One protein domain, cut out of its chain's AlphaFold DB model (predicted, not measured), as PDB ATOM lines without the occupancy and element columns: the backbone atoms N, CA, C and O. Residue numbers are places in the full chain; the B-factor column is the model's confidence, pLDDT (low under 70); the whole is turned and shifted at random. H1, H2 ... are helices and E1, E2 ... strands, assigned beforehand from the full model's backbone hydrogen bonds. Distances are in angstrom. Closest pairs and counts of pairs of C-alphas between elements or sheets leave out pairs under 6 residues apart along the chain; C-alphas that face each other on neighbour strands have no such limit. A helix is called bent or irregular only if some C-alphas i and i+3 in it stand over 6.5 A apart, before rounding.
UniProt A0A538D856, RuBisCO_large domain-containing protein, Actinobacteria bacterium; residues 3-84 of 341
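AT A GLANCE: This is residues 3 to 84 of the 341 residues of the protein "RuBisCO_large domain-containing protein" of Actinobacteria bacterium (UniProt A0A538D856). Picture a strongly twisted sheet of four strands with the helix H1 packed over one face, on the E2 and E3 part, and the other face bare. The short helix H3 meets the last residue of H1, and H2 lies off toward the E4 side, only grazing the sheet; a long loop, residues 20 to 33, leads from H1 back to E2. The printed part has 82 residues with three named helices and four named strands, in the order E1 H1 E2 E3 H2 H3 E4; the sheet runs E2 E3 E1 E4, all antiparallel, and the class is mixed, helices and strands. The whole is compact, with a radius of gyration of the C-alphas of 11.6 A, and rounded, with spans of 31 by 26 by 23 A.

HOW THE PARTS SIT: Start in the sheet with the inner strands E1, residues 3 to 8, and E3, residues 42 to 46, where N 5 and O 43 are 2.8 A apart. Beside E3 is the edge strand E2, residues 34 to 39, which forms a hairpin with it; N 36 and O 44 are 2.8 A apart. Beside E1 is the other edge strand, E4, residues 76 to 83, with N 6 and O 78 at 2.8 A. H1, residues 10 to 19, is on one face of this sheet, giving two layers, a helix layer over a strand layer. Its height over the sheet is 6.7 A; it lies over E3, and at 28 degrees on the local plane it only just runs along the strands. Look for its closest C-alphas to E3 at Ala 13 and Val 43, 6.4 A. H3, residues 67 to 70, only just touches H1, with 3 pairs of C-alphas within 8 A, the closest being Ile 19 and Trp 68 at 6.2 A. H2, residues 56 to 64, only grazes the sheet with residues 63 to 64; its closest C-alphas to E4 are Leu 64 and Leu 79, 7.1 A. E1, H1, E2 and E3, H2 H3, E4 are split strand-helix-strand units, same-way strands with another strand between them, both with right-handed crossovers. Every O i to N i+4 pair in H2 is within hydrogen-bond range, 4 of 6 are in H1, and H3 is too short for one.

IN THESE COORDINATES: Find C-alpha 3 at (154.262, 185.998, 177.992); E1 runs 15.9 A from there. H1 covers 14.8 A and is irregular, C-alphas 11 and 14 being 7.2 A apart. E2 covers 14.9 A, E3 13.5 A and H2 10.4 A. E4, the longest strand, runs 21.1 A to C-alpha 83 at (156.641, 190.008, 182.053).

THE WHOLE: The two C-alphas farthest apart are those of Asp 40 and Asp 55, 32.0 A. The printed part has no cut, and the link from H1 to E2, 14 residues, is long. The mean pLDDT of the printed part is 94.9, and no printed residue is under 70.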
ATOM      1  N   VAL A   3     153.891 185.620 179.356       97.50
ATOM      2  CA  VAL A   3     154.262 185.998 177.992       97.50
ATOM      3  C   VAL A   3     153.024 186.057 177.112       97.50
ATOM      4  O   VAL A   3     152.081 185.289 177.301       97.50
ATOM      5  N   THR A   4     153.030 186.973 176.150       98.25
ATOM      6  CA  THR A   4     151.941 187.147 175.186       98.25
ATOM      7  C   THR A   4     152.442 186.795 173.798       98.25
ATOM      8  O   THR A   4     153.416 187.380 173.322       98.25
ATOM      9  N   TYR A   5     151.724 185.908 173.119       97.88
ATOM     10  CA  TYR A   5     151.935 185.562 171.722       97.88
ATOM     11  C   TYR A   5     150.802 186.096 170.851       97.88
ATOM     12  O   TYR A   5     149.638 186.121 171.254       97.88
ATOM     13  N   GLU A   6     151.146 186.480 169.628       97.88
ATOM     14  CA  GLU A   6     150.213 186.479 168.508       97.88
ATOM     15  C   GLU A   6     150.253 185.090 167.861       97.88
ATOM     16  O   GLU A   6     151.291 184.684 167.334       97.88
ATOM     17  N   LEU A   7     149.141 184.357 167.931       97.94
ATOM     18  CA  LEU A   7     149.027 182.949 167.562       97.94
ATOM     19  C   LEU A   7     147.886 182.732 166.559       97.94
ATOM     20  O   LEU A   7     146.790 183.266 166.737       97.94
ATOM     21  N   ASP A   8     148.135 181.922 165.535       97.12
ATOM     22  CA  ASP A   8     147.129 181.443 164.584       97.12
ATOM     23  C   ASP A   8     147.371 179.948 164.302       97.12
ATOM     24  O   ASP A   8     148.494 179.601 163.927       97.12
ATOM     25  N   PRO A   9     146.370 179.065 164.477       96.94
ATOM     26  CA  PRO A   9     145.074 179.334 165.095       96.94
ATOM     27  C   PRO A   9     145.213 179.514 166.622       96.94
ATOM     28  O   PRO A   9     146.039 178.846 167.256       96.94
ATOM     29  N   PRO A  10     144.419 180.386 167.264       95.94
ATOM     30  CA  PRO A  10     144.545 180.641 168.698       95.94
ATOM     31  C   PRO A  10     144.208 179.422 169.572       95.94
ATOM     32  O   PRO A  10     144.714 179.308 170.686       95.94
ATOM     33  N   GLU A  11     143.418 178.469 169.071       95.38
ATOM     34  CA  GLU A  11     143.098 177.197 169.734       95.38
ATOM     35  C   GLU A  11     144.338 176.325 169.981       95.38
ATOM     36  O   GLU A  11     144.323 175.449 170.850       95.38
ATOM     37  N   ALA A  12     145.437 176.588 169.271       96.25
ATOM     38  CA  ALA A  12     146.705 175.906 169.471       96.25
ATOM     39  C   ALA A  12     147.486 176.418 170.704       96.25
ATOM     40  O   ALA A  12     148.572 175.916 170.992       96.25
ATOM     41  N   ALA A  13     146.933 177.355 171.489       97.12
ATOM     42  CA  ALA A  13     147.543 177.896 172.708       97.12
ATOM     43  C   ALA A  13     148.033 176.811 173.680       97.12
ATOM     44  O   ALA A  13     149.130 176.897 174.233       97.12
ATOM     45  N   GLN A  14     147.232 175.758 173.869       96.31
ATOM     46  CA  GLN A  14     147.605 174.655 174.750       96.31
ATOM     47  C   GLN A  14     148.766 173.828 174.181       96.31
ATOM     48  O   GLN A  14     149.563 173.306 174.958       96.31
ATOM     49  N   ALA A  15     148.876 173.710 172.853       96.06
ATOM     50  CA  ALA A  15     150.002 173.046 172.205       96.06
ATOM     51  C   ALA A  15     151.288 173.865 172.385       96.06
ATOM     52  O   ALA A  15     152.297 173.297 172.796       96.06
ATOM     53  N   LEU A  16     151.227 175.188 172.187       97.00
ATOM     54  CA  LEU A  16     152.360 176.089 172.425       97.00
ATOM     55  C   LEU A  16     152.856 175.994 173.874       97.00
ATOM     56  O   LEU A  16     154.029 175.721 174.109       97.00
ATOM     57  N   ALA A  17     151.944 176.084 174.848       96.75
ATOM     58  CA  ALA A  17     152.286 175.973 176.264       96.75
ATOM     59  C   ALA A  17     152.984 174.647 176.618       96.75
ATOM     60  O   ALA A  17     153.819 174.614 177.521       96.75
ATOM     61  N   LEU A  18     152.644 173.548 175.933       95.75
ATOM     62  CA  LEU A  18     153.305 172.256 176.120       95.75
ATOM     63  C   LEU A  18     154.681 172.219 175.451       95.75
ATOM     64  O   LEU A  18     155.625 171.791 176.110       95.75
ATOM     65  N   ILE A  19     154.796 172.668 174.196       95.00
ATOM     66  CA  ILE A  19     156.062 172.699 173.441       95.00
ATOM     67  C   ILE A  19     157.122 173.511 174.195       95.00
ATOM     68  O   ILE A  19     158.245 173.054 174.351       95.00
ATOM     69  N   GLU A  20     156.745 174.664 174.747       94.69
ATOM     70  CA  GLU A  20     157.662 175.554 175.471       94.69
ATOM     71  C   GLU A  20     157.939 175.128 176.925       94.69
ATOM     72  O   GLU A  20     158.626 175.838 177.658       94.69
ATOM     73  N   SER A  21     157.390 173.995 177.382       95.12
ATOM     74  CA  SER A  21     157.613 173.511 178.749       95.12
ATOM     75  C   SER A  21     157.900 172.013 178.837       95.12
ATOM     76  O   SER A  21     159.048 171.591 178.867       95.12
ATOM     77  N   VAL A  22     156.861 171.185 178.934       95.56
ATOM     78  CA  VAL A  22     156.981 169.762 179.287       95.56
ATOM     79  C   VAL A  22     156.933 168.822 178.082       95.56
ATOM     80  O   VAL A  22     157.020 167.609 178.264       95.56
ATOM     81  N   GLY A  23     156.716 169.342 176.872       93.81
ATOM     82  CA  GLY A  23     156.679 168.608 175.602       93.81
ATOM     83  C   GLY A  23     155.531 167.601 175.440       93.81
ATOM     84  O   GLY A  23     155.320 167.078 174.350       93.81
ATOM     85  N   ARG A  24     154.769 167.299 176.503       92.50
ATOM     86  CA  ARG A  24     153.715 166.272 176.498       92.50
ATOM     87  C   ARG A  24     152.601 166.529 177.511       92.50
ATOM     88  O   ARG A  24     152.821 167.069 178.596       92.50
ATOM     89  N   ALA A  25     151.390 166.085 177.178       92.00
ATOM     90  CA  ALA A  25     150.181 166.340 177.966       92.00
ATOM     91  C   ALA A  25     150.156 165.662 179.352       92.00
ATOM     92  O   ALA A  25     149.442 166.129 180.239       92.00
ATOM     93  N   ASP A  26     150.938 164.602 179.568       94.31
ATOM     94  CA  ASP A  26     151.130 163.895 180.846       94.31
ATOM     95  C   ASP A  26     152.429 164.316 181.571       94.31
ATOM     96  O   ASP A  26     152.891 163.651 182.498       94.31
ATOM     97  N   GLY A  27     153.041 165.430 181.152       93.31
ATOM     98  CA  GLY A  27     154.235 165.994 181.779       93.31
ATOM     99  C   GLY A  27     153.984 166.551 183.190       93.31
ATOM    100  O   GLY A  27     152.836 166.827 183.561       93.31
ATOM    101  N   PRO A  28     155.042 166.752 183.991       95.44
ATOM    102  CA  PRO A  28     154.923 167.181 185.383       95.44
ATOM    103  C   PRO A  28     154.260 168.560 185.519       95.44
ATOM    104  O   PRO A  28     154.648 169.528 184.872       95.44
ATOM    105  N   GLY A  29     153.266 168.675 186.404       94.56
ATOM    106  CA  GLY A  29     152.476 169.904 186.555       94.56
ATOM    107  C   GLY A  29     153.235 171.110 187.125       94.56
ATOM    108  O   GLY A  29     152.802 172.238 186.909       94.56
ATOM    109  N   HIS A  30     154.349 170.888 187.831       94.44
ATOM    110  CA  HIS A  30     155.152 171.962 188.432       94.44
ATOM    111  C   HIS A  30     156.009 172.727 187.415       94.44
ATOM    112  O   HIS A  30     156.369 173.858 187.701       94.44
ATOM    113  N   ALA A  31     156.310 172.129 186.256       95.44
ATOM    114  CA  ALA A  31     157.087 172.742 185.172       95.44
ATOM    115  C   ALA A  31     156.204 173.186 183.989       95.44
ATOM    116  O   ALA A  31     156.670 173.810 183.041       95.44
ATOM    117  N   ARG A  32     154.910 172.842 184.013       96.38
ATOM    118  CA  ARG A  32     153.996 173.016 182.881       96.38
ATOM    119  C   ARG A  32     153.565 174.475 182.706       96.38
ATOM    120  O   ARG A  32     152.987 175.056 183.625       96.38
ATOM    121  N   GLY A  33     153.732 174.993 181.490       96.81
ATOM    122  CA  GLY A  33     153.147 176.259 181.047       96.81
ATOM    123  C   GLY A  33     151.616 176.211 180.997       96.81
ATOM    124  O   GLY A  33     151.016 175.187 180.658       96.81
ATOM    125  N   ARG A  34     150.958 177.314 181.349       96.88
ATOM    126  CA  ARG A  34     149.494 177.406 181.445       96.88
ATOM    127  C   ARG A  34     148.962 178.500 180.538       96.88
ATOM    128  O   ARG A  34     149.490 179.605 180.539       96.88
ATOM    129  N   VAL A  35     147.868 178.217 179.837       97.94
ATOM    130  CA  VAL A  35     147.102 179.252 179.136       97.94
ATOM    131  C   VAL A  35     146.353 180.083 180.179       97.94
ATOM    132  O   VAL A  35     145.520 179.557 180.914       97.94
ATOM    133  N   VAL A  36     146.672 181.372 180.262       97.94
ATOM    134  CA  VAL A  36     146.029 182.333 181.171       97.94
ATOM    135  C   VAL A  36     144.819 182.970 180.500       97.94
ATOM    136  O   VAL A  36     143.759 183.094 181.111       97.94
ATOM    137  N   SER A  37     144.962 183.367 179.235       97.50
ATOM    138  CA  SER A  37     143.865 183.912 178.440       97.50
ATOM    139  C   SER A  37     144.091 183.690 176.953       97.50
ATOM    140  O   SER A  37     145.226 183.710 176.484       97.50
ATOM    141  N   GLN A  38     142.997 183.561 176.210       96.56
ATOM    142  CA  GLN A  38     142.982 183.468 174.757       96.56
ATOM    143  C   GLN A  38     141.872 184.392 174.249       96.56
ATOM    144  O   GLN A  38     140.700 184.177 174.561       96.56
ATOM    145  N   LYS A  39     142.241 185.444 173.512       94.44
ATOM    146  CA  LYS A  39     141.296 186.387 172.906       94.44
ATOM    147  C   LYS A  39     141.758 186.733 171.496       94.44
ATOM    148  O   LYS A  39     142.799 187.367 171.326       94.44
ATOM    149  N   ASP A  40     140.957 186.344 170.508       94.06
ATOM    150  CA  ASP A  40     141.320 186.432 169.092       94.06
ATOM    151  C   ASP A  40     142.706 185.802 168.875       94.06
ATOM    152  O   ASP A  40     142.980 184.740 169.428       94.06
ATOM    153  N   ALA A  41     143.605 186.465 168.146       95.19
ATOM    154  CA  ALA A  41     144.972 185.995 167.940       95.19
ATOM    155  C   ALA A  41     145.909 186.216 169.145       95.19
ATOM    156  O   ALA A  41     147.064 185.818 169.071       95.19
ATOM    157  N   ARG A  42     145.486 186.870 170.240       97.94
ATOM    158  CA  ARG A  42     146.364 187.116 171.400       97.94
ATOM    159  C   ARG A  42     146.184 186.044 172.467       97.94
ATOM    160  O   ARG A  42     145.114 185.903 173.066       97.94
ATOM    161  N   VAL A  43     147.268 185.322 172.732       98.19
ATOM    162  CA  VAL A  43     147.346 184.238 173.713       98.19
ATOM    163  C   VAL A  43     148.334 184.626 174.799       98.19
ATOM    164  O   VAL A  43     149.469 184.983 174.507       98.19
ATOM    165  N   VAL A  44     147.908 184.536 176.054       98.50
ATOM    166  CA  VAL A  44     148.752 184.794 177.220       98.50
ATOM    167  C   VAL A  44     149.049 183.470 177.900       98.50
ATOM    168  O   VAL A  44     148.123 182.760 178.306       98.50
ATOM    169  N   LEU A  45     150.332 183.160 178.043       98.12
ATOM    170  CA  LEU A  45     150.835 181.977 178.726       98.12
ATOM    171  C   LEU A  45     151.571 182.382 180.003       98.12
ATOM    172  O   LEU A  45     152.149 183.464 180.074       98.12
ATOM    173  N   ASP A  46     151.553 181.520 181.014       97.69
ATOM    174  CA  ASP A  46     152.371 181.663 182.218       97.69
ATOM    175  C   ASP A  46     153.197 180.401 182.456       97.69
ATOM    176  O   ASP A  46     152.677 179.281 182.429       97.69
ATOM    177  N   PHE A  47     154.488 180.602 182.688       96.12
ATOM    178  CA  PHE A  47     155.477 179.549 182.884       96.12
ATOM    179  C   PHE A  47     156.130 179.652 184.266       96.12
ATOM    180  O   PHE A  47     156.433 180.761 184.707       96.12
ATOM    181  N   PRO A  48     156.405 178.533 184.950       93.31
ATOM    182  CA  PRO A  48     157.243 178.535 186.147       93.31
ATOM    183  C   PRO A  48     158.632 179.115 185.842       93.31
ATOM    184  O   PRO A  48     159.282 178.701 184.889       93.31
ATOM    185  N   ASP A  49     159.093 180.069 186.646       85.06
ATOM    186  CA  ASP A  49     160.426 180.681 186.532       85.06
ATOM    187  C   ASP A  49     161.567 179.669 186.734       85.06
ATOM    188  O   ASP A  49     162.585 179.723 186.041       85.06
ATOM    189  N   ALA A  50     161.346 178.687 187.609       89.31
ATOM    190  CA  ALA A  50     162.242 177.562 187.862       89.31
ATOM    191  C   ALA A  50     162.552 176.704 186.617       89.31
ATOM    192  O   ALA A  50     163.472 175.892 186.665       89.31
ATOM    193  N   ASN A  51     161.819 176.868 185.508       92.00
ATOM    194  CA  ASN A  51     162.127 176.175 184.254       92.00
ATOM    195  C   ASN A  51     163.462 176.618 183.639       92.00
ATOM    196  O   ASN A  51     164.047 175.858 182.869       92.00
ATOM    197  N   TRP A  52     163.928 177.829 183.956       91.75
ATOM    198  CA  TRP A  52     165.151 178.386 183.375       91.75
ATOM    199  C   TRP A  52     166.226 178.693 184.409       91.75
ATOM    200  O   TRP A  52     167.395 178.670 184.053       91.75
ATOM    201  N   ASP A  53     165.856 178.987 185.660       87.56
ATOM    202  CA  ASP A  53     166.804 179.278 186.753       87.56
ATOM    203  C   ASP A  53     167.876 180.329 186.376       87.56
ATOM    204  O   ASP A  53     169.058 180.212 186.690       87.56
ATOM    205  N   GLY A  54     167.466 181.354 185.618       87.56
ATOM    206  CA  GLY A  54     168.354 182.416 185.126       87.56
ATOM    207  C   GLY A  54     169.256 182.033 183.940       87.56
ATOM    208  O   GLY A  54     170.038 182.870 183.484       87.56
ATOM    209  N   ASP A  55     169.147 180.815 183.402       94.88
ATOM    210  CA  ASP A  55     169.862 180.397 182.195       94.88
ATOM    211  C   ASP A  55     169.245 181.045 180.944       94.88
ATOM    212  O   ASP A  55     168.147 180.709 180.486       94.88
ATOM    213  N   VAL A  56     169.985 181.996 180.370       96.44
ATOM    214  CA  VAL A  56     169.577 182.743 179.173       96.44
ATOM    215  C   VAL A  56     169.457 181.831 177.958       96.44
ATOM    216  O   VAL A  56     168.592 182.052 177.115       96.44
ATOM    217  N   THR A  57     170.305 180.809 177.845       96.12
ATOM    218  CA  THR A  57     170.289 179.893 176.701       96.12
ATOM    219  C   THR A  57     169.022 179.051 176.722       96.12
ATOM    220  O   THR A  57     168.342 178.949 175.699       96.12
ATOM    221  N   LEU A  58     168.656 178.518 177.892       95.19
ATOM    222  CA  LEU A  58     167.406 177.780 178.057       95.19
ATOM    223  C   LEU A  58     166.199 178.685 177.800       95.19
ATOM    224  O   LEU A  58     165.318 178.308 177.031       95.19
ATOM    225  N   LEU A  59     166.197 179.909 178.336       95.06
ATOM    226  CA  LEU A  59     165.130 180.882 178.086       95.06
ATOM    227  C   LEU A  59     164.954 181.170 176.591       95.06
ATOM    228  O   LEU A  59     163.832 181.148 176.079       95.06
ATOM    229  N   VAL A  60     166.056 181.410 175.874       95.12
ATOM    230  CA  VAL A  60     166.036 181.643 174.425       95.12
ATOM    231  C   VAL A  60     165.479 180.427 173.690       95.12
ATOM    232  O   VAL A  60     164.618 180.593 172.827       95.12
ATOM    233  N   SER A  61     165.924 179.222 174.053       93.81
ATOM    234  CA  SER A  61     165.463 177.972 173.439       93.81
ATOM    235  C   SER A  61     163.996 177.649 173.725       93.81
ATOM    236  O   SER A  61     163.371 176.947 172.943       93.81
ATOM    237  N   SER A  62     163.422 178.156 174.818       93.50
ATOM    238  CA  SER A  62     162.004 177.953 175.115       93.50
ATOM    239  C   SER A  62     161.123 178.999 174.442       93.50
ATOM    240  O   SER A  62     160.128 178.634 173.833       93.50
ATOM    241  N   LEU A  63     161.479 180.286 174.539       94.00
ATOM    242  CA  LEU A  63     160.558 181.386 174.227       94.00
ATOM    243  C   LEU A  63     160.888 182.134 172.928       94.00
ATOM    244  O   LEU A  63     159.986 182.544 172.205       94.00
ATOM    245  N   LEU A  64     162.170 182.354 172.620       94.12
ATOM    246  CA  LEU A  64     162.572 183.259 171.530       94.12
ATOM    247  C   LEU A  64     162.841 182.533 170.213       94.12
ATOM    248  O   LEU A  64     162.512 183.045 169.146       94.12
ATOM    249  N   ALA A  65     163.491 181.376 170.290       90.62
ATOM    250  CA  ALA A  65     163.969 180.609 169.144       90.62
ATOM    251  C   ALA A  65     163.750 179.105 169.374       90.62
ATOM    252  O   ALA A  65     164.645 178.295 169.134       90.62
ATOM    253  N   GLY A  66     162.586 178.755 169.920       87.88
ATOM    254  CA  GLY A  66     162.268 177.386 170.301       87.88
ATOM    255  C   GLY A  66     161.700 176.528 169.184       87.88
ATOM    256  O   GLY A  66     161.384 176.999 168.091       87.88
ATOM    257  N   GLU A  67     161.514 175.246 169.498       91.00
ATOM    258  CA  GLU A  67     160.949 174.249 168.577       91.00
ATOM    259  C   GLU A  67     159.514 174.579 168.135       91.00
ATOM    260  O   GLU A  67     159.038 174.051 167.132       91.00
ATOM    261  N   TRP A  68     158.823 175.500 168.818       92.06
ATOM    262  CA  TRP A  68     157.518 175.995 168.381       92.06
ATOM    263  C   TRP A  68     157.552 176.568 166.959       92.06
ATOM    264  O   TRP A  68     156.548 176.478 166.256       92.06
ATOM    265  N   ALA A  69     158.693 177.103 166.511       91.50
ATOM    266  CA  ALA A  69     158.850 177.644 165.164       91.50
ATOM    267  C   ALA A  69     158.886 176.557 164.072       91.50
ATOM    268  O   ALA A  69     158.605 176.859 162.915       91.50
ATOM    269  N   ASP A  70     159.196 175.306 164.431       91.62
ATOM    270  CA  ASP A  70     159.180 174.140 163.529       91.62
ATOM    271  C   ASP A  70     157.824 173.406 163.546       91.62
ATOM    272  O   ASP A  70     157.555 172.492 162.766       91.62
ATOM    273  N   SER A  71     156.922 173.804 164.445       92.56
ATOM    274  CA  SER A  71     155.634 173.144 164.597       92.56
ATOM    275  C   SER A  71     154.663 173.514 163.478       92.56
ATOM    276  O   SER A  71     154.271 174.669 163.318       92.56
ATOM    277  N   ALA A  72     154.141 172.501 162.782       93.94
ATOM    278  CA  ALA A  72     153.039 172.658 161.830       93.94
ATOM    279  C   ALA A  72     151.688 173.011 162.494       93.94
ATOM    280  O   ALA A  72     150.683 173.161 161.801       93.94
ATOM    281  N   ALA A  73     151.640 173.114 163.828       93.81
ATOM    282  CA  ALA A  73     150.435 173.473 164.570       93.81
ATOM    283  C   ALA A  73     150.038 174.950 164.410       93.81
ATOM    284  O   ALA A  73     148.918 175.303 164.777       93.81
ATOM    285  N   PHE A  74     150.932 175.794 163.880       94.56
ATOM    286  CA  PHE A  74     150.737 177.238 163.792       94.56
ATOM    287  C   PHE A  74     151.000 177.756 162.370       94.56
ATOM    288  O   PHE A  74     151.961 177.362 161.716       94.56
ATOM    289  N   SER A  75     150.176 178.690 161.903       95.31
ATOM    290  CA  SER A  75     150.414 179.560 160.736       95.31
ATOM    291  C   SER A  75     150.984 180.926 161.135       95.31
ATOM    292  O   SER A  75     151.494 181.662 160.282       95.31
ATOM    293  N   ARG A  76     150.910 181.258 162.430       96.25
ATOM    294  CA  ARG A  76     151.531 182.417 163.080       96.25
ATOM    295  C   ARG A  76     151.876 182.052 164.520       96.25
ATOM    296  O   ARG A  76     151.012 181.551 165.229       96.25
ATOM    297  N   CYS A  77     153.095 182.349 164.950       97.19
ATOM    298  CA  CYS A  77     153.523 182.281 166.343       97.19
ATOM    299  C   CYS A  77     154.585 183.358 166.577       97.19
ATOM    300  O   CYS A  77     155.736 183.218 166.161       97.19
ATOM    301  N   ARG A  78     154.185 184.472 167.194       97.06
ATOM    302  CA  ARG A  78     155.080 185.604 167.452       97.06
ATOM    303  C   ARG A  78     155.009 186.028 168.909       97.06
ATOM    304  O   ARG A  78     153.959 186.484 169.354       97.06
ATOM    305  N   LEU A  79     156.117 185.922 169.637       97.94
ATOM    306  CA  LEU A  79     156.231 186.434 171.004       97.94
ATOM    307  C   LEU A  79     156.236 187.963 170.963       97.94
ATOM    308  O   LEU A  79     157.166 188.561 170.425       97.94
ATOM    309  N   VAL A  80     155.214 188.609 171.522       97.56
ATOM    310  CA  VAL A  80     155.057 190.071 171.441       97.56
ATOM    311  C   VAL A  80     155.288 190.802 172.753       97.56
ATOM    312  O   VAL A  80     155.667 191.971 172.721       97.56
ATOM    313  N   GLU A  81     155.094 190.145 173.895       97.12
ATOM    314  CA  GLU A  81     155.282 190.752 175.217       97.12
ATOM    315  C   GLU A  81     155.779 189.706 176.222       97.12
ATOM    316  O   GLU A  81     155.435 188.528 176.122       97.12
ATOM    317  N   ALA A  82     156.561 190.146 177.207       95.44
ATOM    318  CA  ALA A  82     157.043 189.314 178.300       95.44
ATOM    319  C   ALA A  82     157.076 190.115 179.610       95.44
ATOM    320  O   ALA A  82     157.580 191.236 179.653       95.44
ATOM    321  N   GLU A  83     156.545 189.524 180.677       94.31
ATOM    322  CA  GLU A  83     156.641 190.008 182.053       94.31
ATOM    323  C   GLU A  83     157.781 189.259 182.754       94.31
ATOM    324  O   GLU A  83     157.637 188.103 183.170       94.31
ATOM    325  N   TRP A  84     158.929 189.923 182.862       91.50
ATOM    326  CA  TRP A  84     160.155 189.343 183.403       91.50
ATOM    327  C   TRP A  84     160.128 189.291 184.938       91.50
ATOM    328  O   TRP A  84     159.916 190.328 185.575       91.50
TER     329      TRP A  84